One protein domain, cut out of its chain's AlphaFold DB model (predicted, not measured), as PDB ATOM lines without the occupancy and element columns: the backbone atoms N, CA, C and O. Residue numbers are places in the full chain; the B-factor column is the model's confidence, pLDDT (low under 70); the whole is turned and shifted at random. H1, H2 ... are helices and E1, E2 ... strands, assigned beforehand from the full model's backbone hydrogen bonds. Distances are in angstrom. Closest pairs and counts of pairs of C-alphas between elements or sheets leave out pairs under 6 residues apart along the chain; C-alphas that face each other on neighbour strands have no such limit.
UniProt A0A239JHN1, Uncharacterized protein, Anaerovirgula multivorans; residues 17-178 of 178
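This is residues 17 to 178 of the 178 residues of an uncharacterized protein of Anaerovirgula multivorans (UniProt A0A239JHN1). Two lobes sit end to end: at one end a four-stranded sheet, E3 E4 E5 E6, with H3 over one face and the small hairpin E1 E2 next to H3, and at the other end a loose three-helix bundle of H1, H2 and the long H5. H5 starts between the lobes and runs the length of the bundle, while residues 111 to 116, of which 111 to 114 belong to H4, stick out from the sheet lobe. The printed part has 162 residues, with five named helices and six named strands in the order E1 E2 H1 H2 H3 H4 E3 E4 E5 E6 H5; the larger sheet has the order E3 - E4 - E5 - E6, both sheets are antiparallel, and the class is mixed, helices and strands. The whole is loose, with a radius of gyration of the C-alphas of 19.7 A, and spans 66 by 31 by 25 A, a rod.

E1, residues 17 to 21, and E2, residues 24 to 27, form an antiparallel hairpin, with N 17 and O 26 2.7 A apart, within hydrogen-bond range. After a long link come H1, residues 44 to 60, and H2, residues 69 to 80, a helical hairpin; they touch, closest at the C-alphas of Gln 54 and Gly 70, 6.6 A, at a shallow tilt of 20 degrees, opposite ways. H3, residues 86 to 99, touches no helix; E2 and H3 are near each other, with 9 pairs of C-alphas within 10 A, and the closest C-alphas of E1 and H3, those of Ile 21 and Leu 94, are 6.8 A apart. H4, residues 110 to 114, also touches no helix. E3, residues 120 to 123, E4, residues 126 to 133, E5, residues 139 to 144, and E6, residues 147 to 150, form a meander, each strand the antiparallel neighbour of the one before. N 121 and O 129 of E3 and E4 are 2.8 A apart, N 130 and O 143 of E4 and E5 2.9 A, and N 142 and O 149 of E5 and E6 2.9 A, each within hydrogen-bond range. E4 bends by 62 degrees at residue 129. H3 is on this sheet, two layers with the helix on one face, at a height over the sheet of 9.1 A; it lies over E3, E4 and E5 and runs slantwise to the strands, at 51 degrees to E5 on the local plane. The closest C-alphas of H3 and E4 are those of Ile 90 and Phe 132, 6.4 A apart. H5, residues 154 to 177, touches H1 at a steep tilt of 44 degrees, the same way, with the C-alphas of Ala 55 and Trp 171 closest at 4.9 A. With its residues 156 to 163 alone H5 touches residues 75 to 80 of H2, at a shallow tilt of 31 degrees, opposite ways, closest at the C-alphas of Val 79 and Glu 156, 5.5 A. H1, H2 and H5 are an up and down bundle, each helix running against the one before it in the chain. H5 is apart from H3, and H1 is apart from H3. In H1, H2, H3, H4 and H5 every O i to N i+4 pair is within hydrogen-bond range.

E1 begins at C-alpha 17, (34.702, -53.762, -5.810). H1 is 24.7 A long from first to last C-alpha, H2 16.4 A, H3 19.5 A and E4 20.4 A. H5, the longest helix, measures 35.0 A, from C-alpha 154 at (30.460, -28.535, 0.669) to C-alpha 177 at (-4.423, -30.662, 1.190).

The two C-alphas farthest apart are those of Pro 103 and Ser 178, 67.0 A. The printed part has no cut and ends at residue 178, the chain's last. The link from E2 to H1, residues 28 to 43, is long. The mean pLDDT of the printed part is 91.2, and residue 17 alone is under 70.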
ATOM      1  N   SER A  17      34.936 -52.929  -4.631       64.81
ATOM      2  CA  SER A  17      34.702 -53.762  -5.810       64.81
ATOM      3  C   SER A  17      35.777 -54.848  -5.974       64.81
ATOM      4  O   SER A  17      36.830 -54.805  -5.341       64.81
ATOM      5  N   SER A  18      35.552 -55.802  -6.885       71.56
ATOM      6  CA  SER A  18      36.523 -56.856  -7.229       71.56
ATOM      7  C   SER A  18      37.763 -56.353  -7.984       71.56
ATOM      8  O   SER A  18      38.747 -57.082  -8.120       71.56
ATOM      9  N   ARG A  19      37.734 -55.115  -8.494       82.94
ATOM     10  CA  ARG A  19      38.874 -54.486  -9.174       82.94
ATOM     11  C   ARG A  19      39.833 -53.894  -8.147       82.94
ATOM     12  O   ARG A  19      39.394 -53.394  -7.119       82.94
ATOM     13  N   LYS A  20      41.132 -53.895  -8.443       89.31
ATOM     14  CA  LYS A  20      42.181 -53.371  -7.555       89.31
ATOM     15  C   LYS A  20      43.265 -52.622  -8.324       89.31
ATOM     16  O   LYS A  20      43.481 -52.900  -9.503       89.31
ATOM     17  N   ILE A  21      43.958 -51.715  -7.641       90.00
ATOM     18  CA  ILE A  21      45.221 -51.118  -8.093       90.00
ATOM     19  C   ILE A  21      46.274 -51.491  -7.049       90.00
ATOM     20  O   ILE A  21      46.122 -51.169  -5.873       90.00
ATOM     21  N   GLY A  22      47.306 -52.230  -7.468       88.69
ATOM     22  CA  GLY A  22      48.247 -52.861  -6.541       88.69
ATOM     23  C   GLY A  22      47.527 -53.785  -5.553       88.69
ATOM     24  O   GLY A  22      46.785 -54.683  -5.967       88.69
ATOM     25  N   ASN A  23      47.726 -53.553  -4.255       89.44
ATOM     26  CA  ASN A  23      47.058 -54.277  -3.172       89.44
ATOM     27  C   ASN A  23      45.723 -53.639  -2.725       89.44
ATOM     28  O   ASN A  23      45.025 -54.224  -1.900       89.44
ATOM     29  N   VAL A  24      45.347 -52.470  -3.257       91.56
ATOM     30  CA  VAL A  24      44.161 -51.721  -2.815       91.56
ATOM     31  C   VAL A  24      42.945 -52.076  -3.676       91.56
ATOM     32  O   VAL A  24      42.960 -51.797  -4.881       91.56
ATOM     33  N   PRO A  25      41.869 -52.657  -3.109       92.50
ATOM     34  CA  PRO A  25      40.620 -52.843  -3.839       92.50
ATOM     35  C   PRO A  25      39.974 -51.481  -4.122       92.50
ATOM     36  O   PRO A  25      39.982 -50.598  -3.272       92.50
ATOM     37  N   LEU A  26      39.417 -51.286  -5.314       91.94
ATOM     38  CA  LEU A  26      38.784 -50.027  -5.712       91.94
ATOM     39  C   LEU A  26      37.398 -49.875  -5.087       91.94
ATOM     40  O   LEU A  26      36.720 -50.892  -4.945       91.94
ATOM     41  N   PRO A  27      36.923 -48.647  -4.816       91.50
ATOM     42  CA  PRO A  27      35.587 -48.445  -4.290       91.50
ATOM     43  C   PRO A  27      34.458 -49.005  -5.172       91.50
ATOM     44  O   PRO A  27      34.574 -49.045  -6.400       91.50
ATOM     45  N   ASP A  28      33.330 -49.366  -4.561       89.38
ATOM     46  CA  ASP A  28      32.061 -49.529  -5.268       89.38
ATOM     47  C   ASP A  28      31.413 -48.158  -5.503       89.38
ATOM     48  O   ASP A  28      30.682 -47.623  -4.674       89.38
ATOM     49  N   TYR A  29      31.667 -47.592  -6.680       86.62
ATOM     50  CA  TYR A  29      31.102 -46.305  -7.100       86.62
ATOM     51  C   TYR A  29      29.587 -46.339  -7.376       86.62
ATOM     52  O   TYR A  29      28.995 -45.301  -7.693       86.62
ATOM     53  N   SER A  30      28.956 -47.518  -7.332       84.12
ATOM     54  CA  SER A  30      27.500 -47.649  -7.416       84.12
ATOM     55  C   SER A  30      26.818 -47.515  -6.052       84.12
ATOM     56  O   SER A  30      25.636 -47.162  -6.015       84.12
ATOM     57  N   ASP A  31      27.561 -47.690  -4.952       86.81
ATOM     58  CA  ASP A  31      27.044 -47.570  -3.591       86.81
ATOM     59  C   ASP A  31      26.465 -46.173  -3.343       86.81
ATOM     60  O   ASP A  31      27.030 -45.151  -3.743       86.81
ATOM     61  N   PHE A  32      25.316 -46.109  -2.674       84.19
ATOM     62  CA  PHE A  32      24.609 -44.859  -2.406       84.19
ATOM     63  C   PHE A  32      25.471 -43.832  -1.649       84.19
ATOM     64  O   PHE A  32      25.430 -42.648  -1.980       84.19
ATOM     65  N   HIS A  33      26.301 -44.280  -0.708       83.31
ATOM     66  CA  HIS A  33      27.148 -43.443   0.142       83.31
ATOM     67  C   HIS A  33      28.498 -43.082  -0.499       83.31
ATOM     68  O   HIS A  33      29.222 -42.225   0.017       83.31
ATOM     69  N   PHE A  34      28.826 -43.679  -1.648       88.50
ATOM     70  CA  PHE A  34      30.017 -43.354  -2.428       88.50
ATOM     71  C   PHE A  34      29.625 -42.653  -3.736       88.50
ATOM     72  O   PHE A  34      29.530 -43.248  -4.811       88.50
ATOM     73  N   ASN A  35      29.327 -41.355  -3.652       88.31
ATOM     74  CA  ASN A  35      29.021 -40.554  -4.837       88.31
ATOM     75  C   ASN A  35      30.280 -40.301  -5.670       88.31
ATOM     76  O   ASN A  35      31.361 -40.067  -5.143       88.31
ATOM     77  N   SER A  36      30.139 -40.305  -6.987       93.12
ATOM     78  CA  SER A  36      31.165 -39.826  -7.912       93.12
ATOM     79  C   SER A  36      30.463 -39.035  -8.995       93.12
ATOM     80  O   SER A  36      29.303 -39.330  -9.300       93.12
ATOM     81  N   LYS A  37      31.165 -38.052  -9.565       95.56
ATOM     82  CA  LYS A  37      30.629 -37.183 -10.611       95.56
ATOM     83  C   LYS A  37      29.907 -37.980 -11.695       95.56
ATOM     84  O   LYS A  37      30.455 -38.933 -12.255       95.56
ATOM     85  N   LYS A  38      28.679 -37.569 -11.992       94.81
ATOM     86  CA  LYS A  38      27.892 -38.036 -13.136       94.81
ATOM     87  C   LYS A  38      27.342 -36.829 -13.874       94.81
ATOM     88  O   LYS A  38      27.082 -35.797 -13.262       94.81
ATOM     89  N   SER A  39      27.145 -36.967 -15.181       95.06
ATOM     90  CA  SER A  39      26.377 -35.973 -15.925       95.06
ATOM     91  C   SER A  39      24.987 -35.837 -15.292       95.06
ATOM     92  O   SER A  39      24.390 -36.869 -14.962       95.06
ATOM     93  N   PRO A  40      24.476 -34.608 -15.106       95.00
ATOM     94  CA  PRO A  40      23.122 -34.403 -14.609       95.00
ATOM     95  C   PRO A  40      22.126 -35.166 -15.485       95.00
ATOM     96  O   PRO A  40      22.208 -35.112 -16.713       95.00
ATOM     97  N   ALA A  41      21.190 -35.884 -14.866       96.00
ATOM     98  CA  ALA A  41      20.157 -36.610 -15.606       96.00
ATOM     99  C   ALA A  41      19.099 -35.662 -16.199       96.00
ATOM    100  O   ALA A  41      18.384 -36.034 -17.126       96.00
ATOM    101  N   MET A  42      18.988 -34.454 -15.644       96.94
ATOM    102  CA  MET A  42      18.067 -33.401 -16.059       96.94
ATOM    103  C   MET A  42      18.595 -32.027 -15.616       96.94
ATOM    104  O   MET A  42      19.622 -31.947 -14.940       96.94
ATOM    105  N   SER A  43      17.918 -30.949 -16.016       97.56
ATOM    106  CA  SER A  43      18.225 -29.597 -15.533       97.56
ATOM    107  C   SER A  43      17.806 -29.411 -14.073       97.56
ATOM    108  O   SER A  43      16.968 -30.152 -13.563       97.56
ATOM    109  N   ASP A  44      18.343 -28.387 -13.410       96.69
ATOM    110  CA  ASP A  44      18.003 -28.081 -12.015       96.69
ATOM    111  C   ASP A  44      16.508 -27.797 -11.822       96.69
ATOM    112  O   ASP A  44      15.912 -28.293 -10.867       96.69
ATOM    113  N   GLU A  45      15.873 -27.105 -12.772       97.75
ATOM    114  CA  GLU A  45      14.422 -26.878 -12.751       97.75
ATOM    115  C   GLU A  45      13.647 -28.201 -12.815       97.75
ATOM    116  O   GLU A  45      12.733 -28.442 -12.029       97.75
ATOM    117  N   LYS A  46      14.068 -29.121 -13.693       98.44
ATOM    118  CA  LYS A  46      13.447 -30.446 -13.795       98.44
ATOM    119  C   LYS A  46      13.694 -31.309 -12.565       98.44
ATOM    120  O   LYS A  46      12.797 -32.048 -12.165       98.44
ATOM    121  N   TYR A  47      14.852 -31.186 -11.918       98.31
ATOM    122  CA  TYR A  47      15.072 -31.825 -10.624       98.31
ATOM    123  C   TYR A  47      14.113 -31.277  -9.570       98.31
ATOM    124  O   TYR A  47      13.503 -32.069  -8.855       98.31
ATOM    125  N   ARG A  48      13.937 -29.954  -9.491       98.50
ATOM    126  CA  ARG A  48      13.007 -29.324  -8.547       98.50
ATOM    127  C   ARG A  48      11.578 -29.831  -8.744       98.50
ATOM    128  O   ARG A  48      10.954 -30.245  -7.767       98.50
ATOM    129  N   GLU A  49      11.090 -29.858  -9.983       98.62
ATOM    130  CA  GLU A  49       9.786 -30.443 -10.329       98.62
ATOM    131  C   GLU A  49       9.690 -31.907  -9.862       98.62
ATOM    132  O   GLU A  49       8.774 -32.260  -9.116       98.62
ATOM    133  N   ALA A  50      10.674 -32.742 -10.214       98.56
ATOM    134  CA  ALA A  50      10.681 -34.162  -9.868       98.56
ATOM    135  C   ALA A  50      10.719 -34.410  -8.349       98.56
ATOM    136  O   ALA A  50      10.069 -35.331  -7.856       98.56
ATOM    137  N   ILE A  51      11.450 -33.587  -7.588       98.62
ATOM    138  CA  ILE A  51      11.498 -33.660  -6.120       98.62
ATOM    139  C   ILE A  51      10.118 -33.348  -5.527       98.62
ATOM    140  O   ILE A  51       9.662 -34.071  -4.637       98.62
ATOM    141  N   ILE A  52       9.434 -32.319  -6.035       98.69
ATOM    142  CA  ILE A  52       8.083 -31.941  -5.592       98.69
ATOM    143  C   ILE A  52       7.077 -33.054  -5.903       98.69
ATOM    144  O   ILE A  52       6.286 -33.434  -5.037       98.69
ATOM    145  N   GLU A  53       7.089 -33.581  -7.127       98.50
ATOM    146  CA  GLU A  53       6.193 -34.666  -7.538       98.50
ATOM    147  C   GLU A  53       6.421 -35.932  -6.711       98.50
ATOM    148  O   GLU A  53       5.463 -36.553  -6.236       98.50
ATOM    149  N   GLN A  54       7.687 -36.284  -6.479       98.62
ATOM    150  CA  GLN A  54       8.043 -37.444  -5.675       98.62
ATOM    151  C   GLN A  54       7.598 -37.275  -4.218       98.62
ATOM    152  O   GLN A  54       7.053 -38.223  -3.659       98.62
ATOM    153  N   ALA A  55       7.732 -36.082  -3.630       98.56
ATOM    154  CA  ALA A  55       7.246 -35.792  -2.279       98.56
ATOM    155  C   ALA A  55       5.729 -35.969  -2.142       98.56
ATOM    156  O   ALA A  55       5.268 -36.600  -1.193       98.56
ATOM    157  N   LYS A  56       4.945 -35.468  -3.106       98.38
ATOM    158  CA  LYS A  56       3.479 -35.632  -3.120       98.38
ATOM    159  C   LYS A  56       3.077 -37.103  -3.227       98.38
ATOM    160  O   LYS A  56       2.235 -37.580  -2.471       98.38
ATOM    161  N   LYS A  57       3.712 -37.832  -4.151       98.19
ATOM    162  CA  LYS A  57       3.496 -39.271  -4.335       98.19
ATOM    163  C   LYS A  57       3.832 -40.047  -3.064       98.19
ATOM    164  O   LYS A  57       3.055 -40.895  -2.636       98.19
ATOM    165  N   ASP A  58       4.972 -39.747  -2.462       98.31
ATOM    166  CA  ASP A  58       5.422 -40.399  -1.243       98.31
ATOM    167  C   ASP A  58       4.504 -40.096  -0.054       98.31
ATOM    168  O   ASP A  58       4.228 -41.006   0.729       98.31
ATOM    169  N   GLN A  59       3.984 -38.866   0.046       98.12
ATOM    170  CA  GLN A  59       3.043 -38.467   1.095       98.12
ATOM    171  C   GLN A  59       1.760 -39.289   1.011       98.12
ATOM    172  O   GLN A  59       1.369 -39.894   2.008       98.12
ATOM    173  N   SER A  60       1.178 -39.418  -0.187       96.81
ATOM    174  CA  SER A  60      -0.026 -40.240  -0.391       96.81
ATOM    175  C   SER A  60       0.197 -41.722  -0.066       96.81
ATOM    176  O   SER A  60      -0.739 -42.439   0.278       96.81
ATOM    177  N   ALA A  61       1.448 -42.181  -0.156       97.00
ATOM    178  CA  ALA A  61       1.854 -43.547   0.143       97.00
ATOM    179  C   ALA A  61       2.357 -43.736   1.586       97.00
ATOM    180  O   ALA A  61       2.720 -44.858   1.942       97.00
ATOM    181  N   GLY A  62       2.435 -42.668   2.390       96.56
ATOM    182  CA  GLY A  62       2.971 -42.694   3.754       96.56
ATOM    183  C   GLY A  62       4.458 -43.060   3.855       96.56
ATOM    184  O   GLY A  62       4.878 -43.546   4.897       96.56
ATOM    185  N   LYS A  63       5.256 -42.867   2.793       96.94
ATOM    186  CA  LYS A  63       6.675 -43.280   2.732       96.94
ATOM    187  C   LYS A  63       7.622 -42.092   2.783       96.94
ATOM    188  O   LYS A  63       8.013 -41.573   1.742       96.94
ATOM    189  N   PHE A  64       8.038 -41.670   3.968       95.06
ATOM    190  CA  PHE A  64       8.824 -40.444   4.099       95.06
ATOM    191  C   PHE A  64      10.312 -40.639   3.760       95.06
ATOM    192  O   PHE A  64      10.971 -41.554   4.260       95.06
ATOM    193  N   GLN A  65      10.861 -39.747   2.925       93.56
ATOM    194  CA  GLN A  65      12.298 -39.616   2.642       93.56
ATOM    195  C   GLN A  65      13.011 -40.957   2.387       93.56
ATOM    196  O   GLN A  65      12.808 -41.592   1.353       93.56
ATOM    197  N   SER A  66      13.872 -41.404   3.314       90.19
ATOM    198  CA  SER A  66      14.713 -42.592   3.160       90.19
ATOM    199  C   SER A  66      13.925 -43.883   2.990       90.19
ATOM    200  O   SER A  66      14.509 -44.867   2.542       90.19
ATOM    201  N   GLU A  67      12.629 -43.904   3.289       94.75
ATOM    202  CA  GLU A  67      11.746 -45.040   3.008       94.75
ATOM    203  C   GLU A  67      11.393 -45.136   1.513       94.75
ATOM    204  O   GLU A  67      11.258 -46.238   0.965       94.75
ATOM    205  N   SER A  68      11.354 -44.005   0.806       96.50
ATOM    206  CA  SER A  68      11.047 -43.940  -0.621       96.50
ATOM    207  C   SER A  68      12.257 -44.247  -1.504       96.50
ATOM    208  O   SER A  68      13.289 -43.572  -1.484       96.50
ATOM    209  N   ALA A  69      12.115 -45.259  -2.364       95.88
ATOM    210  CA  ALA A  69      13.111 -45.563  -3.391       95.88
ATOM    211  C   ALA A  69      13.257 -44.428  -4.419       95.88
ATOM    212  O   ALA A  69      14.361 -44.198  -4.918       95.88
ATOM    213  N   GLY A  70      12.165 -43.713  -4.709       96.94
ATOM    214  CA  GLY A  70      12.172 -42.567  -5.615       96.94
ATOM    215  C   GLY A  70      12.981 -41.412  -5.037       96.94
ATOM    216  O   GLY A  70      13.897 -40.921  -5.694       96.94
ATOM    217  N   PHE A  71      12.742 -41.070  -3.767       97.06
ATOM    218  CA  PHE A  71      13.534 -40.068  -3.053       97.06
ATOM    219  C   PHE A  71      15.025 -40.424  -3.022       97.06
ATOM    220  O   PHE A  71      15.855 -39.614  -3.430       97.06
ATOM    221  N   ARG A  72      15.383 -41.655  -2.617       95.12
ATOM    222  CA  ARG A  72      16.790 -42.101  -2.607       95.12
ATOM    223  C   ARG A  72      17.425 -41.985  -3.997       95.12
ATOM    224  O   ARG A  72      18.556 -41.525  -4.122       95.12
ATOM    225  N   SER A  73      16.701 -42.347  -5.053       95.12
ATOM    226  CA  SER A  73      17.207 -42.241  -6.429       95.12
ATOM    227  C   SER A  73      17.426 -40.786  -6.857       95.12
ATOM    228  O   SER A  73      18.452 -40.481  -7.470       95.12
ATOM    229  N   LEU A  74      16.512 -39.881  -6.489       96.56
ATOM    230  CA  LEU A  74      16.655 -38.444  -6.731       96.56
ATOM    231  C   LEU A  74      17.848 -37.861  -5.978       96.56
ATOM    232  O   LEU A  74      18.665 -37.199  -6.608       96.56
ATOM    233  N   VAL A  75      18.014 -38.174  -4.687       95.38
ATOM    234  CA  VAL A  75      19.187 -37.749  -3.903       95.38
ATOM    235  C   VAL A  75      20.473 -38.203  -4.586       95.38
ATOM    236  O   VAL A  75      21.354 -37.383  -4.846       95.38
ATOM    237  N   LYS A  76      20.569 -39.487  -4.955       93.69
ATOM    238  CA  LYS A  76      21.760 -40.030  -5.621       93.69
ATOM    239  C   LYS A  76      22.064 -39.283  -6.919       93.69
ATOM    240  O   LYS A  76      23.211 -38.903  -7.142       93.69
ATOM    241  N   SER A  77      21.058 -39.089  -7.770       95.69
ATOM    242  CA  SER A  77      21.201 -38.436  -9.075       95.69
ATOM    243  C   SER A  77      21.577 -36.958  -8.940       95.69
ATOM    244  O   SER A  77      22.560 -36.513  -9.531       95.69
ATOM    245  N   TYR A  78      20.842 -36.223  -8.108       96.38
ATOM    246  CA  TYR A  78      20.973 -34.780  -7.947       96.38
ATOM    247  C   TYR A  78      22.285 -34.375  -7.271       96.38
ATOM    248  O   TYR A  78      22.960 -33.452  -7.723       96.38
ATOM    249  N   VAL A  79      22.707 -35.115  -6.239       95.56
ATOM    250  CA  VAL A  79      23.997 -34.882  -5.574       95.56
ATOM    251  C   VAL A  79      25.162 -35.277  -6.491       95.56
ATOM    252  O   VAL A  79      26.122 -34.519  -6.604       95.56
ATOM    253  N   SER A  80      25.060 -36.398  -7.225       95.31
ATOM    254  CA  SER A  80      26.132 -36.850  -8.138       95.31
ATOM    255  C   SER A  80      26.452 -35.856  -9.264       95.31
ATOM    256  O   SER A  80      27.550 -35.909  -9.817       95.31
ATOM    257  N   ALA A  81      25.528 -34.950  -9.599       96.19
ATOM    258  CA  ALA A  81      25.736 -33.899 -10.596       96.19
ATOM    259  C   ALA A  81      26.810 -32.875 -10.183       96.19
ATOM    260  O   ALA A  81      27.496 -32.317 -11.041       96.19
ATOM    261  N   VAL A  82      26.964 -32.639  -8.877       95.50
ATOM    262  CA  VAL A  82      27.939 -31.689  -8.309       95.50
ATOM    263  C   VAL A  82      29.075 -32.379  -7.555       95.50
ATOM    264  O   VAL A  82      30.002 -31.719  -7.093       95.50
ATOM    265  N   SER A  83      29.022 -33.708  -7.435       95.62
ATOM    266  CA  SER A  83      30.086 -34.496  -6.826       95.62
ATOM    267  C   SER A  83      31.425 -34.320  -7.551       95.62
ATOM    268  O   SER A  83      31.457 -34.226  -8.783       95.62
ATOM    269  N   PRO A  84      32.551 -34.377  -6.823       95.81
ATOM    270  CA  PRO A  84      33.862 -34.537  -7.439       95.81
ATOM    271  C   PRO A  84      33.951 -35.885  -8.169       95.81
ATOM    272  O   PRO A  84      33.255 -36.854  -7.839       95.81
ATOM    273  N   ASP A  85      34.828 -35.971  -9.172       96.00
ATOM    274  CA  ASP A  85      35.100 -37.230  -9.872       96.00
ATOM    275  C   ASP A  85      35.999 -38.130  -9.014       96.00
ATOM    276  O   ASP A  85      37.185 -38.322  -9.288       96.00
ATOM    277  N   ARG A  86      35.430 -38.659  -7.924       94.75
ATOM    278  CA  ARG A  86      36.141 -39.524  -6.973       94.75
ATOM    279  C   ARG A  86      36.765 -40.725  -7.666       94.75
ATOM    280  O   ARG A  86      37.851 -41.140  -7.278       94.75
ATOM    281  N   LYS A  87      36.107 -41.272  -8.692       94.69
ATOM    282  CA  LYS A  87      36.652 -42.386  -9.469       94.69
ATOM    283  C   LYS A  87      37.974 -42.006 -10.124       94.69
ATOM    284  O   LYS A  87      38.935 -42.769  -9.995       94.69
ATOM    285  N   ASN A  88      38.033 -40.864 -10.804       95.44
ATOM    286  CA  ASN A  88      39.275 -40.416 -11.420       95.44
ATOM    287  C   ASN A  88      40.330 -40.051 -10.367       95.44
ATOM    288  O   ASN A  88      41.435 -40.587 -10.416       95.44
ATOM    289  N   ILE A  89      39.956 -39.262  -9.353       96.44
ATOM    290  CA  ILE A  89      40.848 -38.834  -8.260       96.44
ATOM    291  C   ILE A  89      41.522 -40.039  -7.585       96.44
ATOM    292  O   ILE A  89      42.737 -40.053  -7.395       96.44
ATOM    293  N   ILE A  90      40.751 -41.076  -7.245       95.75
ATOM    294  CA  ILE A  90      41.279 -42.279  -6.586       95.75
ATOM    295  C   ILE A  90      42.163 -43.081  -7.536       95.75
ATOM    296  O   ILE A  90      43.232 -43.547  -7.141       95.75
ATOM    297  N   THR A  91      41.743 -43.240  -8.792       95.19
ATOM    298  CA  THR A  91      42.509 -43.997  -9.791       95.19
ATOM    299  C   THR A  91      43.870 -43.351 -10.049       95.19
ATOM    300  O   THR A  91      44.898 -44.037 -10.023       95.19
ATOM    301  N   GLU A  92      43.899 -42.035 -10.254       95.19
ATOM    302  CA  GLU A  92      45.125 -41.265 -10.463       95.19
ATOM    303  C   GLU A  92      45.994 -41.238  -9.204       95.19
ATOM    304  O   GLU A  92      47.193 -41.515  -9.284       95.19
ATOM    305  N   GLY A  93      45.394 -40.990  -8.035       95.25
ATOM    306  CA  GLY A  93      46.102 -40.949  -6.758       95.25
ATOM    307  C   GLY A  93      46.771 -42.280  -6.415       95.25
ATOM    308  O   GLY A  93      47.967 -42.310  -6.125       95.25
ATOM    309  N   LEU A  94      46.054 -43.402  -6.542       94.94
ATOM    310  CA  LEU A  94      46.643 -44.731  -6.348       94.94
ATOM    311  C   LEU A  94      47.757 -44.985  -7.366       94.94
ATOM    312  O   LEU A  94      48.846 -45.418  -6.992       94.94
ATOM    313  N   THR A  95      47.534 -44.654  -8.640       93.62
ATOM    314  CA  THR A  95      48.563 -44.798  -9.681       93.62
ATOM    315  C   THR A  95      49.834 -44.017  -9.331       93.62
ATOM    316  O   THR A  95      50.937 -44.547  -9.485       93.62
ATOM    317  N   ALA A  96      49.706 -42.788  -8.827       92.81
ATOM    318  CA  ALA A  96      50.834 -41.978  -8.376       92.81
ATOM    319  C   ALA A  96      51.547 -42.606  -7.166       92.81
ATOM    320  O   ALA A  96      52.774 -42.721  -7.177       92.81
ATOM    321  N   ILE A  97      50.799 -43.087  -6.167       92.50
ATOM    322  CA  ILE A  97      51.343 -43.763  -4.976       92.50
ATOM    323  C   ILE A  97      52.169 -45.000  -5.362       92.50
ATOM    324  O   ILE A  97      53.291 -45.188  -4.872       92.50
ATOM    325  N   PHE A  98      51.655 -45.840  -6.265       90.88
ATOM    326  CA  PHE A  98      52.368 -47.047  -6.696       90.88
ATOM    327  C   PHE A  98      53.582 -46.734  -7.575       90.88
ATOM    328  O   PHE A  98      54.594 -47.424  -7.453       90.88
ATOM    329  N   LYS A  99      53.528 -45.671  -8.388       90.56
ATOM    330  CA  LYS A  99      54.685 -45.182  -9.159       90.56
ATOM    331  C   LYS A  99      55.762 -44.542  -8.279       90.56
ATOM    332  O   LYS A  99      56.928 -44.548  -8.671       90.56
ATOM    333  N   ASN A 100      55.397 -44.000  -7.116       86.94
ATOM    334  CA  ASN A 100      56.348 -43.343  -6.227       86.94
ATOM    335  C   ASN A 100      57.332 -44.358  -5.619       86.94
ATOM    336  O   ASN A 100      56.926 -45.336  -4.984       86.94
ATOM    337  N   LYS A 101      58.630 -44.110  -5.816       84.50
ATOM    338  CA  LYS A 101      59.739 -44.923  -5.292       84.50
ATOM    339  C   LYS A 101      60.400 -44.318  -4.052       84.50
ATOM    340  O   LYS A 101      61.249 -44.970  -3.452       84.50
ATOM    341  N   ASN A 102      60.039 -43.090  -3.682       83.06
ATOM    342  CA  ASN A 102      60.602 -42.425  -2.515       83.06
ATOM    343  C   ASN A 102      60.171 -43.151  -1.233       83.06
ATOM    344  O   ASN A 102      59.036 -43.639  -1.173       83.06
ATOM    345  N   PRO A 103      61.034 -43.190  -0.202       75.31
ATOM    346  CA  PRO A 103      60.663 -43.711   1.105       75.31
ATOM    347  C   PRO A 103      59.410 -43.012   1.639       75.31
ATOM    348  O   PRO A 103      59.282 -41.792   1.540       75.31
ATOM    349  N   GLN A 104      58.486 -43.794   2.188       83.56
ATOM    350  CA  GLN A 104      57.262 -43.312   2.824       83.56
ATOM    351  C   GLN A 104      57.154 -43.906   4.226       83.56
ATOM    352  O   GLN A 104      57.736 -44.970   4.477       83.56
ATOM    353  N   PRO A 105      56.420 -43.255   5.142       79.50
ATOM    354  CA  PRO A 105      56.126 -43.838   6.439       79.50
ATOM    355  C   PRO A 105      55.477 -45.214   6.259       79.50
ATOM    356  O   PRO A 105      54.525 -45.374   5.490       79.50
ATOM    357  N   LYS A 106      56.013 -46.214   6.962       70.62
ATOM    358  CA  LYS A 106      55.490 -47.587   6.923       70.62
ATOM    359  C   LYS A 106      54.168 -47.712   7.680       70.62
ATOM    360  O   LYS A 106      53.290 -48.466   7.278       70.62
ATOM    361  N   THR A 107      54.017 -46.939   8.752       75.44
ATOM    362  CA  THR A 107      52.834 -46.918   9.614       75.44
ATOM    363  C   THR A 107      52.321 -45.491   9.789       75.44
ATOM    364  O   THR A 107      53.075 -44.525   9.658       75.44
ATOM    365  N   LEU A 108      51.023 -45.363  10.076       78.94
ATOM    366  CA  LEU A 108      50.388 -44.078  10.343       78.94
ATOM    367  C   LEU A 108      50.897 -43.523  11.680       78.94
ATOM    368  O   LEU A 108      50.566 -44.052  12.742       78.94
ATOM    369  N   ASN A 109      51.692 -42.455  11.636       82.38
ATOM    370  CA  ASN A 109      52.021 -41.676  12.824       82.38
ATOM    371  C   ASN A 109      50.866 -40.711  13.106       82.38
ATOM    372  O   ASN A 109      50.581 -39.825  12.301       82.38
ATOM    373  N   LEU A 110      50.199 -40.885  14.246       81.19
ATOM    374  CA  LEU A 110      49.009 -40.107  14.580       81.19
ATOM    375  C   LEU A 110      49.315 -38.615  14.790       81.19
ATOM    376  O   LEU A 110      48.481 -37.781  14.461       81.19
ATOM    377  N   ILE A 111      50.507 -38.272  15.285       83.06
ATOM    378  CA  ILE A 111      50.934 -36.877  15.454       83.06
ATOM    379  C   ILE A 111      51.129 -36.224  14.085       83.06
ATOM    380  O   ILE A 111      50.582 -35.156  13.827       83.06
ATOM    381  N   ASP A 112      51.828 -36.900  13.173       77.69
ATOM    382  CA  ASP A 112      52.028 -36.399  11.810       77.69
ATOM    383  C   ASP A 112      50.714 -36.317  11.025       77.69
ATOM    384  O   ASP A 112      50.519 -35.381  10.252       77.69
ATOM    385  N   TYR A 113      49.791 -37.255  11.251       76.50
ATOM    386  CA  TYR A 113      48.433 -37.207  10.707       76.50
ATOM    387  C   TYR A 113      47.657 -35.986  11.217       76.50
ATOM    388  O   TYR A 113      47.087 -35.250  10.415       76.50
ATOM    389  N   LEU A 114      47.687 -35.713  12.529       80.56
ATOM    390  CA  LEU A 114      47.043 -34.530  13.113       80.56
ATOM    391  C   LEU A 114      47.618 -33.218  12.560       80.56
ATOM    392  O   LEU A 114      46.888 -32.237  12.437       80.56
ATOM    393  N   PHE A 115      48.901 -33.206  12.194       80.19
ATOM    394  CA  PHE A 115      49.548 -32.066  11.543       80.19
ATOM    395  C   PHE A 115      49.417 -32.059  10.008       80.19
ATOM    396  O   PHE A 115      49.914 -31.137   9.365       80.19
ATOM    397  N   GLY A 116      48.739 -33.044   9.405       74.00
ATOM    398  CA  GLY A 116      48.527 -33.126   7.953       74.00
ATOM    399  C   GLY A 116      49.784 -33.469   7.144       74.00
ATOM    400  O   GLY A 116      49.825 -33.259   5.930       74.00
ATOM    401  N   ASN A 117      50.819 -33.999   7.797       75.44
ATOM    402  CA  ASN A 117      52.108 -34.322   7.181       75.44
ATOM    403  C   ASN A 117      52.082 -35.650   6.402       75.44
ATOM    404  O   ASN A 117      52.993 -35.919   5.618       75.44
ATOM    405  N   VAL A 118      51.062 -36.493   6.606       71.88
ATOM    406  CA  VAL A 118      50.955 -37.825   5.985       71.88
ATOM    407  C   VAL A 118      49.705 -37.911   5.127       71.88
ATOM    408  O   VAL A 118      48.605 -38.025   5.647       71.88
ATOM    409  N   LYS A 119      49.900 -37.958   3.805       83.00
ATOM    410  CA  LYS A 119      48.815 -38.201   2.839       83.00
ATOM    411  C   LYS A 119      48.629 -39.676   2.499       83.00
ATOM    412  O   LYS A 119      47.571 -40.062   2.022       83.00
ATOM    413  N   TYR A 120      49.658 -40.505   2.687       88.19
ATOM    414  CA  TYR A 120      49.570 -41.953   2.513       88.19
ATOM    415  C   TYR A 120      50.716 -42.685   3.226       88.19
ATOM    416  O   TYR A 120      51.794 -42.128   3.426       88.19
ATOM    417  N   CYS A 121      50.486 -43.952   3.571       86.81
ATOM    418  CA  CYS A 121      51.491 -44.879   4.089       86.81
ATOM    419  C   CYS A 121      51.629 -46.056   3.126       86.81
ATOM    420  O   CYS A 121      50.630 -46.646   2.696       86.81
ATOM    421  N   LYS A 122      52.874 -46.397   2.787       84.44
ATOM    422  CA  LYS A 122      53.193 -47.491   1.870       84.44
ATOM    423  C   LYS A 122      54.381 -48.282   2.398       84.44
ATOM    424  O   LYS A 122      55.482 -47.746   2.512       84.44
ATOM    425  N   GLU A 123      54.168 -49.562   2.671       81.06
ATOM    426  CA  GLU A 123      55.212 -50.506   3.053       81.06
ATOM    427  C   GLU A 123      55.561 -51.400   1.861       81.06
ATOM    428  O   GLU A 123      54.736 -52.175   1.393       81.06
ATOM    429  N   ALA A 124      56.789 -51.280   1.345       80.06
ATOM    430  CA  ALA A 124      57.224 -51.932   0.107       80.06
ATOM    431  C   ALA A 124      56.261 -51.655  -1.067       80.06
ATOM    432  O   ALA A 124      56.323 -50.587  -1.682       80.06
ATOM    433  N   THR A 125      55.376 -52.600  -1.378       79.62
ATOM    434  CA  THR A 125      54.353 -52.481  -2.422       79.62
ATOM    435  C   THR A 125      52.949 -52.274  -1.877       79.62
ATOM    436  O   THR A 125      52.047 -52.105  -2.684       79.62
ATOM    437  N   ASP A 126      52.752 -52.259  -0.563       86.81
ATOM    438  CA  ASP A 126      51.431 -52.299   0.052       86.81
ATOM    439  C   ASP A 126      51.049 -50.948   0.645       86.81
ATOM    440  O   ASP A 126      51.727 -50.407   1.517       86.81
ATOM    441  N   VAL A 127      49.932 -50.394   0.179       89.62
ATOM    442  CA  VAL A 127      49.345 -49.182   0.759       89.62
ATOM    443  C   VAL A 127      48.475 -49.580   1.946       89.62
ATOM    444  O   VAL A 127      47.560 -50.393   1.794       89.62
ATOM    445  N   SER A 128      48.756 -49.010   3.117       89.12
ATOM    446  CA  SER A 128      47.994 -49.222   4.361       89.12
ATOM    447  C   SER A 128      47.076 -48.045   4.695       89.12
ATOM    448  O   SER A 128      46.038 -48.239   5.330       89.12
ATOM    449  N   TYR A 129      47.431 -46.850   4.216       91.62
ATOM    450  CA  TYR A 129      46.691 -45.606   4.398       91.62
ATOM    451  C   TYR A 129      46.818 -44.715   3.159       91.62
ATOM    452  O   TYR A 129      47.908 -44.637   2.596       91.62
ATOM    453  N   ALA A 130      45.754 -44.025   2.752       93.44
ATOM    454  CA  ALA A 130      45.821 -42.957   1.752       93.44
ATOM    455  C   ALA A 130      44.633 -41.992   1.861       93.44
ATOM    456  O   ALA A 130      43.501 -42.422   2.077       93.44
ATOM    457  N   GLU A 131      44.885 -40.711   1.625       93.75
ATOM    458  CA  GLU A 131      43.897 -39.640   1.523       93.75
ATOM    459  C   GLU A 131      43.799 -39.143   0.083       93.75
ATOM    460  O   GLU A 131      44.791 -39.051  -0.646       93.75
ATOM    461  N   PHE A 132      42.588 -38.773  -0.315       94.62
ATOM    462  CA  PHE A 132      42.289 -38.286  -1.650       94.62
ATOM    463  C   PHE A 132      41.517 -36.981  -1.544       94.62
ATOM    464  O   PHE A 132      40.516 -36.905  -0.830       94.62
ATOM    465  N   TYR A 133      41.972 -35.974  -2.283       94.25
ATOM    466  CA  TYR A 133      41.444 -34.616  -2.245       94.25
ATOM    467  C   TYR A 133      40.965 -34.192  -3.630       94.25
ATOM    468  O   TYR A 133      41.540 -34.609  -4.639       94.25
ATOM    469  N   ASP A 134      39.922 -33.369  -3.685       93.69
ATOM    470  CA  ASP A 134      39.528 -32.699  -4.923       93.69
ATOM    471  C   ASP A 134      40.365 -31.435  -5.197       93.69
ATOM    472  O   ASP A 134      41.269 -31.067  -4.442       93.69
ATOM    473  N   SER A 135      40.062 -30.754  -6.303       92.38
ATOM    474  CA  SER A 135      40.746 -29.523  -6.714       92.38
ATOM    475  C   SER A 135      40.537 -28.341  -5.764       92.38
ATOM    476  O   SER A 135      41.291 -27.375  -5.839       92.38
ATOM    477  N   ASN A 136      39.530 -28.400  -4.888       91.81
ATOM    478  CA  ASN A 136      39.255 -27.373  -3.884       91.81
ATOM    479  C   ASN A 136      39.966 -27.668  -2.553       91.81
ATOM    480  O   ASN A 136      39.825 -26.900  -1.600       91.81
ATOM    481  N   GLY A 137      40.719 -28.770  -2.475       90.12
ATOM    482  CA  GLY A 137      41.385 -29.218  -1.257       90.12
ATOM    483  C   GLY A 137      40.441 -29.880  -0.253       90.12
ATOM    484  O   GLY A 137      40.836 -30.084   0.895       90.12
ATOM    485  N   GLU A 138      39.212 -30.230  -0.644       91.00
ATOM    486  CA  GLU A 138      38.315 -31.006   0.213       91.00
ATOM    487  C   GLU A 138      38.726 -32.480   0.154       91.00
ATOM    488  O   GLU A 138      38.929 -33.037  -0.926       91.00
ATOM    489  N   MET A 139      38.870 -33.135   1.311       91.19
ATOM    490  CA  MET A 139      39.084 -34.583   1.344       91.19
ATOM    491  C   MET A 139      37.803 -35.267   0.868       91.19
ATOM    492  O   MET A 139      36.730 -35.014   1.409       91.19
ATOM    493  N   VAL A 140      37.912 -36.138  -0.133       93.44
ATOM    494  CA  VAL A 140      36.765 -36.797  -0.776       93.44
ATOM    495  C   VAL A 140      36.703 -38.291  -0.501       93.44
ATOM    496  O   VAL A 140      35.619 -38.877  -0.570       93.44
ATOM    497  N   ALA A 141      37.842 -38.906  -0.180       93.81
ATOM    498  CA  ALA A 141      37.928 -40.297   0.239       93.81
ATOM    499  C   ALA A 141      39.193 -40.552   1.067       93.81
ATOM    500  O   ALA A 141      40.209 -39.880   0.886       93.81
ATOM    501  N   SER A 142      39.147 -41.574   1.915       93.06
ATOM    502  CA  SER A 142      40.336 -42.174   2.518       93.06
ATOM    503  C   SER A 142      40.264 -43.694   2.442       93.06
ATOM    504  O   SER A 142      39.182 -44.291   2.422       93.06
ATOM    505  N   TYR A 143      41.433 -44.315   2.373       92.06
ATOM    506  CA  TYR A 143      41.614 -45.753   2.472       92.06
ATOM    507  C   TYR A 143      42.430 -46.060   3.719       92.06
ATOM    508  O   TYR A 143      43.485 -45.467   3.926       92.06
ATOM    509  N   SER A 144      41.957 -46.989   4.542       89.19
ATOM    510  CA  SER A 144      42.685 -47.462   5.718       89.19
ATOM    511  C   SER A 144      42.274 -48.888   6.050       89.19
ATOM    512  O   SER A 144      41.084 -49.211   6.040       89.19
ATOM    513  N   ASN A 145      43.250 -49.753   6.342       80.56
ATOM    514  CA  ASN A 145      43.015 -51.127   6.803       80.56
ATOM    515  C   ASN A 145      42.011 -51.916   5.929       80.56
ATOM    516  O   ASN A 145      41.097 -52.567   6.439       80.56
ATOM    517  N   GLY A 146      42.141 -51.823   4.600       83.88
ATOM    518  CA  GLY A 146      41.264 -52.539   3.665       83.88
ATOM    519  C   GLY A 146      39.885 -51.911   3.455       83.88
ATOM    520  O   GLY A 146      39.040 -52.517   2.796       83.88
ATOM    521  N   ARG A 147      39.622 -50.729   4.019       86.94
ATOM    522  CA  ARG A 147      38.307 -50.082   3.997       86.94
ATOM    523  C   ARG A 147      38.389 -48.694   3.385       86.94
ATOM    524  O   ARG A 147      39.357 -47.970   3.592       86.94
ATOM    525  N   TRP A 148      37.329 -48.335   2.672       90.94
ATOM    526  CA  TRP A 148      37.127 -46.997   2.138       90.94
ATOM    527  C   TRP A 148      36.178 -46.203   3.021       90.94
ATOM    528  O   TRP A 148      35.162 -46.728   3.476       90.94
ATOM    529  N   ILE A 149      36.487 -44.925   3.199       90.56
ATOM    530  CA  ILE A 149      35.579 -43.922   3.745       90.56
ATOM    531  C   ILE A 149      35.376 -42.865   2.664       90.56
ATOM    532  O   ILE A 149      36.334 -42.406   2.044       90.56
ATOM    533  N   SER A 150      34.119 -42.506   2.420       90.50
ATOM    534  CA  SER A 150      33.728 -41.405   1.540       90.50
ATOM    535  C   SER A 150      33.395 -40.186   2.389       90.50
ATOM    536  O   SER A 150      32.665 -40.303   3.377       90.50
ATOM    537  N   TYR A 151      33.889 -39.019   1.990       89.75
ATOM    538  CA  TYR A 151      33.604 -37.751   2.659       89.75
ATOM    539  C   TYR A 151      32.787 -36.862   1.725       89.75
ATOM    540  O   TYR A 151      33.119 -36.731   0.546       89.75
ATOM    541  N   GLY A 152      31.698 -36.290   2.241       89.56
ATOM    542  CA  GLY A 152      30.854 -35.366   1.482       89.56
ATOM    543  C   GLY A 152      31.504 -33.988   1.374       89.56
ATOM    544  O   GLY A 152      32.035 -33.494   2.368       89.56
ATOM    545  N   THR A 153      31.441 -33.368   0.197       92.62
ATOM    546  CA  THR A 153      31.957 -32.005  -0.019       92.62
ATOM    547  C   THR A 153      30.925 -30.942   0.351       92.62
ATOM    548  O   THR A 153      29.727 -31.221   0.485       92.62
ATOM    549  N   LYS A 154      31.358 -29.685   0.476       94.31
ATOM    550  CA  LYS A 154      30.460 -28.535   0.669       94.31
ATOM    551  C   LYS A 154      29.397 -28.446  -0.426       94.31
ATOM    552  O   LYS A 154      28.228 -28.233  -0.109       94.31
ATOM    553  N   ALA A 155      29.782 -28.650  -1.688       95.12
ATOM    554  CA  ALA A 155      28.860 -28.609  -2.823       95.12
ATOM    555  C   ALA A 155      27.792 -29.713  -2.740       95.12
ATOM    556  O   ALA A 155      26.606 -29.445  -2.927       95.12
ATOM    557  N   GLU A 156      28.189 -30.940  -2.395       95.31
ATOM    558  CA  GLU A 156      27.250 -32.051  -2.209       95.31
ATOM    559  C   GLU A 156      26.299 -31.811  -1.033       95.31
ATOM    560  O   GLU A 156      25.093 -32.010  -1.170       95.31
ATOM    561  N   ASN A 157      26.820 -31.330   0.101       93.75
ATOM    562  CA  ASN A 157      26.019 -31.035   1.289       93.75
ATOM    563  C   ASN A 157      25.004 -29.906   1.038       93.75
ATOM    564  O   ASN A 157      23.885 -29.955   1.562       93.75
ATOM    565  N   ALA A 158      25.377 -28.898   0.241       95.38
ATOM    566  CA  ALA A 158      24.471 -27.833  -0.182       95.38
ATOM    567  C   ALA A 158      23.336 -28.394  -1.051       95.38
ATOM    568  O   ALA A 158      22.167 -28.144  -0.765       95.38
ATOM    569  N   ARG A 159      23.677 -29.233  -2.036       95.25
ATOM    570  CA  ARG A 159      22.722 -29.873  -2.953       95.25
ATOM    571  C   ARG A 159      21.749 -30.816  -2.242       95.25
ATOM    572  O   ARG A 159      20.556 -30.826  -2.532       95.25
ATOM    573  N   GLU A 160      22.248 -31.593  -1.281       94.88
ATOM    574  CA  GLU A 160      21.429 -32.470  -0.438       94.88
ATOM    575  C   GLU A 160      20.472 -31.650   0.448       94.88
ATOM    576  O   GLU A 160      19.288 -31.972   0.547       94.88
ATOM    577  N   THR A 161      20.957 -30.547   1.032       95.81
ATOM    578  CA  THR A 161      20.136 -29.649   1.863       95.81
ATOM    579  C   THR A 161      19.040 -28.953   1.049       95.81
ATOM    580  O   THR A 161      17.904 -28.875   1.513       95.81
ATOM    581  N   GLU A 162      19.354 -28.486  -0.161       97.62
ATOM    582  CA  GLU A 162      18.387 -27.891  -1.094       97.62
ATOM    583  C   GLU A 162      17.254 -28.873  -1.424       97.62
ATOM    584  O   GLU A 162      16.077 -28.550  -1.247       97.62
ATOM    585  N   LEU A 163      17.606 -30.101  -1.817       97.56
ATOM    586  CA  LEU A 163      16.634 -31.151  -2.120       97.56
ATOM    587  C   LEU A 163      15.725 -31.445  -0.927       97.56
ATOM    588  O   LEU A 163      14.512 -31.555  -1.102       97.56
ATOM    589  N   TRP A 164      16.280 -31.560   0.282       96.44
ATOM    590  CA  TRP A 164      15.480 -31.796   1.487       96.44
ATOM    591  C   TRP A 164      14.517 -30.655   1.784       96.44
ATOM    592  O   TRP A 164      13.383 -30.924   2.174       96.44
ATOM    593  N   GLY A 165      14.940 -29.406   1.578       98.00
ATOM    594  CA  GLY A 165      14.066 -28.243   1.715       98.00
ATOM    595  C   GLY A 165      12.848 -28.350   0.798       98.00
ATOM    596  O   GLY A 165      11.715 -28.342   1.279       98.00
ATOM    597  N   ILE A 166      13.092 -28.562  -0.499       98.50
ATOM    598  CA  ILE A 166      12.039 -28.694  -1.519       98.50
ATOM    599  C   ILE A 166      11.112 -29.877  -1.201       98.50
ATOM    600  O   ILE A 166       9.888 -29.742  -1.235       98.50
ATOM    601  N   TYR A 167      11.685 -31.040  -0.875       98.56
ATOM    602  CA  TYR A 167      10.918 -32.254  -0.596       98.56
ATOM    603  C   TYR A 167      10.030 -32.098   0.642       98.56
ATOM    604  O   TYR A 167       8.843 -32.411   0.591       98.56
ATOM    605  N   ASN A 168      10.584 -31.596   1.750       98.19
ATOM    606  CA  ASN A 168       9.844 -31.453   3.004       98.19
ATOM    607  C   ASN A 168       8.726 -30.416   2.883       98.19
ATOM    608  O   ASN A 168       7.635 -30.632   3.410       98.19
ATOM    609  N   GLU A 169       8.970 -29.307   2.181       98.44
ATOM    610  CA  GLU A 169       7.933 -28.317   1.894       98.44
ATOM    611  C   GLU A 169       6.785 -28.945   1.090       98.44
ATOM    612  O   GLU A 169       5.621 -28.858   1.489       98.44
ATOM    613  N   ALA A 170       7.107 -29.647  -0.001       98.31
ATOM    614  CA  ALA A 170       6.114 -30.290  -0.855       98.31
ATOM    615  C   ALA A 170       5.332 -31.401  -0.131       98.31
ATOM    616  O   ALA A 170       4.110 -31.471  -0.275       98.31
ATOM    617  N   TRP A 171       6.008 -32.222   0.675       98.12
ATOM    618  CA  TRP A 171       5.385 -33.249   1.512       98.12
ATOM    619  C   TRP A 171       4.378 -32.639   2.493       98.12
ATOM    620  O   TRP A 171       3.223 -33.058   2.554       98.12
ATOM    621  N   ASN A 172       4.792 -31.611   3.240       97.50
ATOM    622  CA  ASN A 172       3.937 -30.970   4.239       97.50
ATOM    623  C   ASN A 172       2.738 -30.258   3.602       97.50
ATOM    624  O   ASN A 172       1.643 -30.279   4.162       97.50
ATOM    625  N   ASN A 173       2.926 -29.643   2.433       97.62
ATOM    626  CA  ASN A 173       1.830 -29.025   1.691       97.62
ATOM    627  C   ASN A 173       0.834 -30.070   1.174       97.62
ATOM    628  O   ASN A 173      -0.369 -29.835   1.249       97.62
ATOM    629  N   ALA A 174       1.309 -31.234   0.717       95.75
ATOM    630  CA  ALA A 174       0.438 -32.340   0.318       95.75
ATOM    631  C   ALA A 174      -0.405 -32.859   1.495       95.75
ATOM    632  O   ALA A 174      -1.607 -33.038   1.345       95.75
ATOM    633  N   ALA A 175       0.197 -32.997   2.682       93.06
ATOM    634  CA  ALA A 175      -0.500 -33.457   3.885       93.06
ATOM    635  C   ALA A 175      -1.570 -32.496   4.416       93.06
ATOM    636  O   ALA A 175      -2.486 -32.924   5.106       93.06
ATOM    637  N   LYS A 176      -1.462 -31.197   4.118       93.62
ATOM    638  CA  LYS A 176      -2.490 -30.204   4.474       93.62
ATOM    639  C   LYS A 176      -3.648 -30.155   3.477       93.62
ATOM    640  O   LYS A 176      -4.679 -29.570   3.788       93.62
ATOM    641  N   ALA A 177      -3.442 -30.679   2.271       84.25
ATOM    642  CA  ALA A 177      -4.423 -30.662   1.190       84.25
ATOM    643  C   ALA A 177      -5.280 -31.941   1.127       84.25
ATOM    644  O   ALA A 177      -6.245 -31.971   0.365       84.25
ATOM    645  N   SER A 178      -4.908 -32.978   1.886       70.00
ATOM    646  CA  SER A 178      -5.642 -34.239   2.073       70.00
ATOM    647  C   SER A 178      -6.605 -34.164   3.248       70.00
ATOM    648  O   SER A 178      -7.740 -34.663   3.102       70.00
TER     649      SER A 178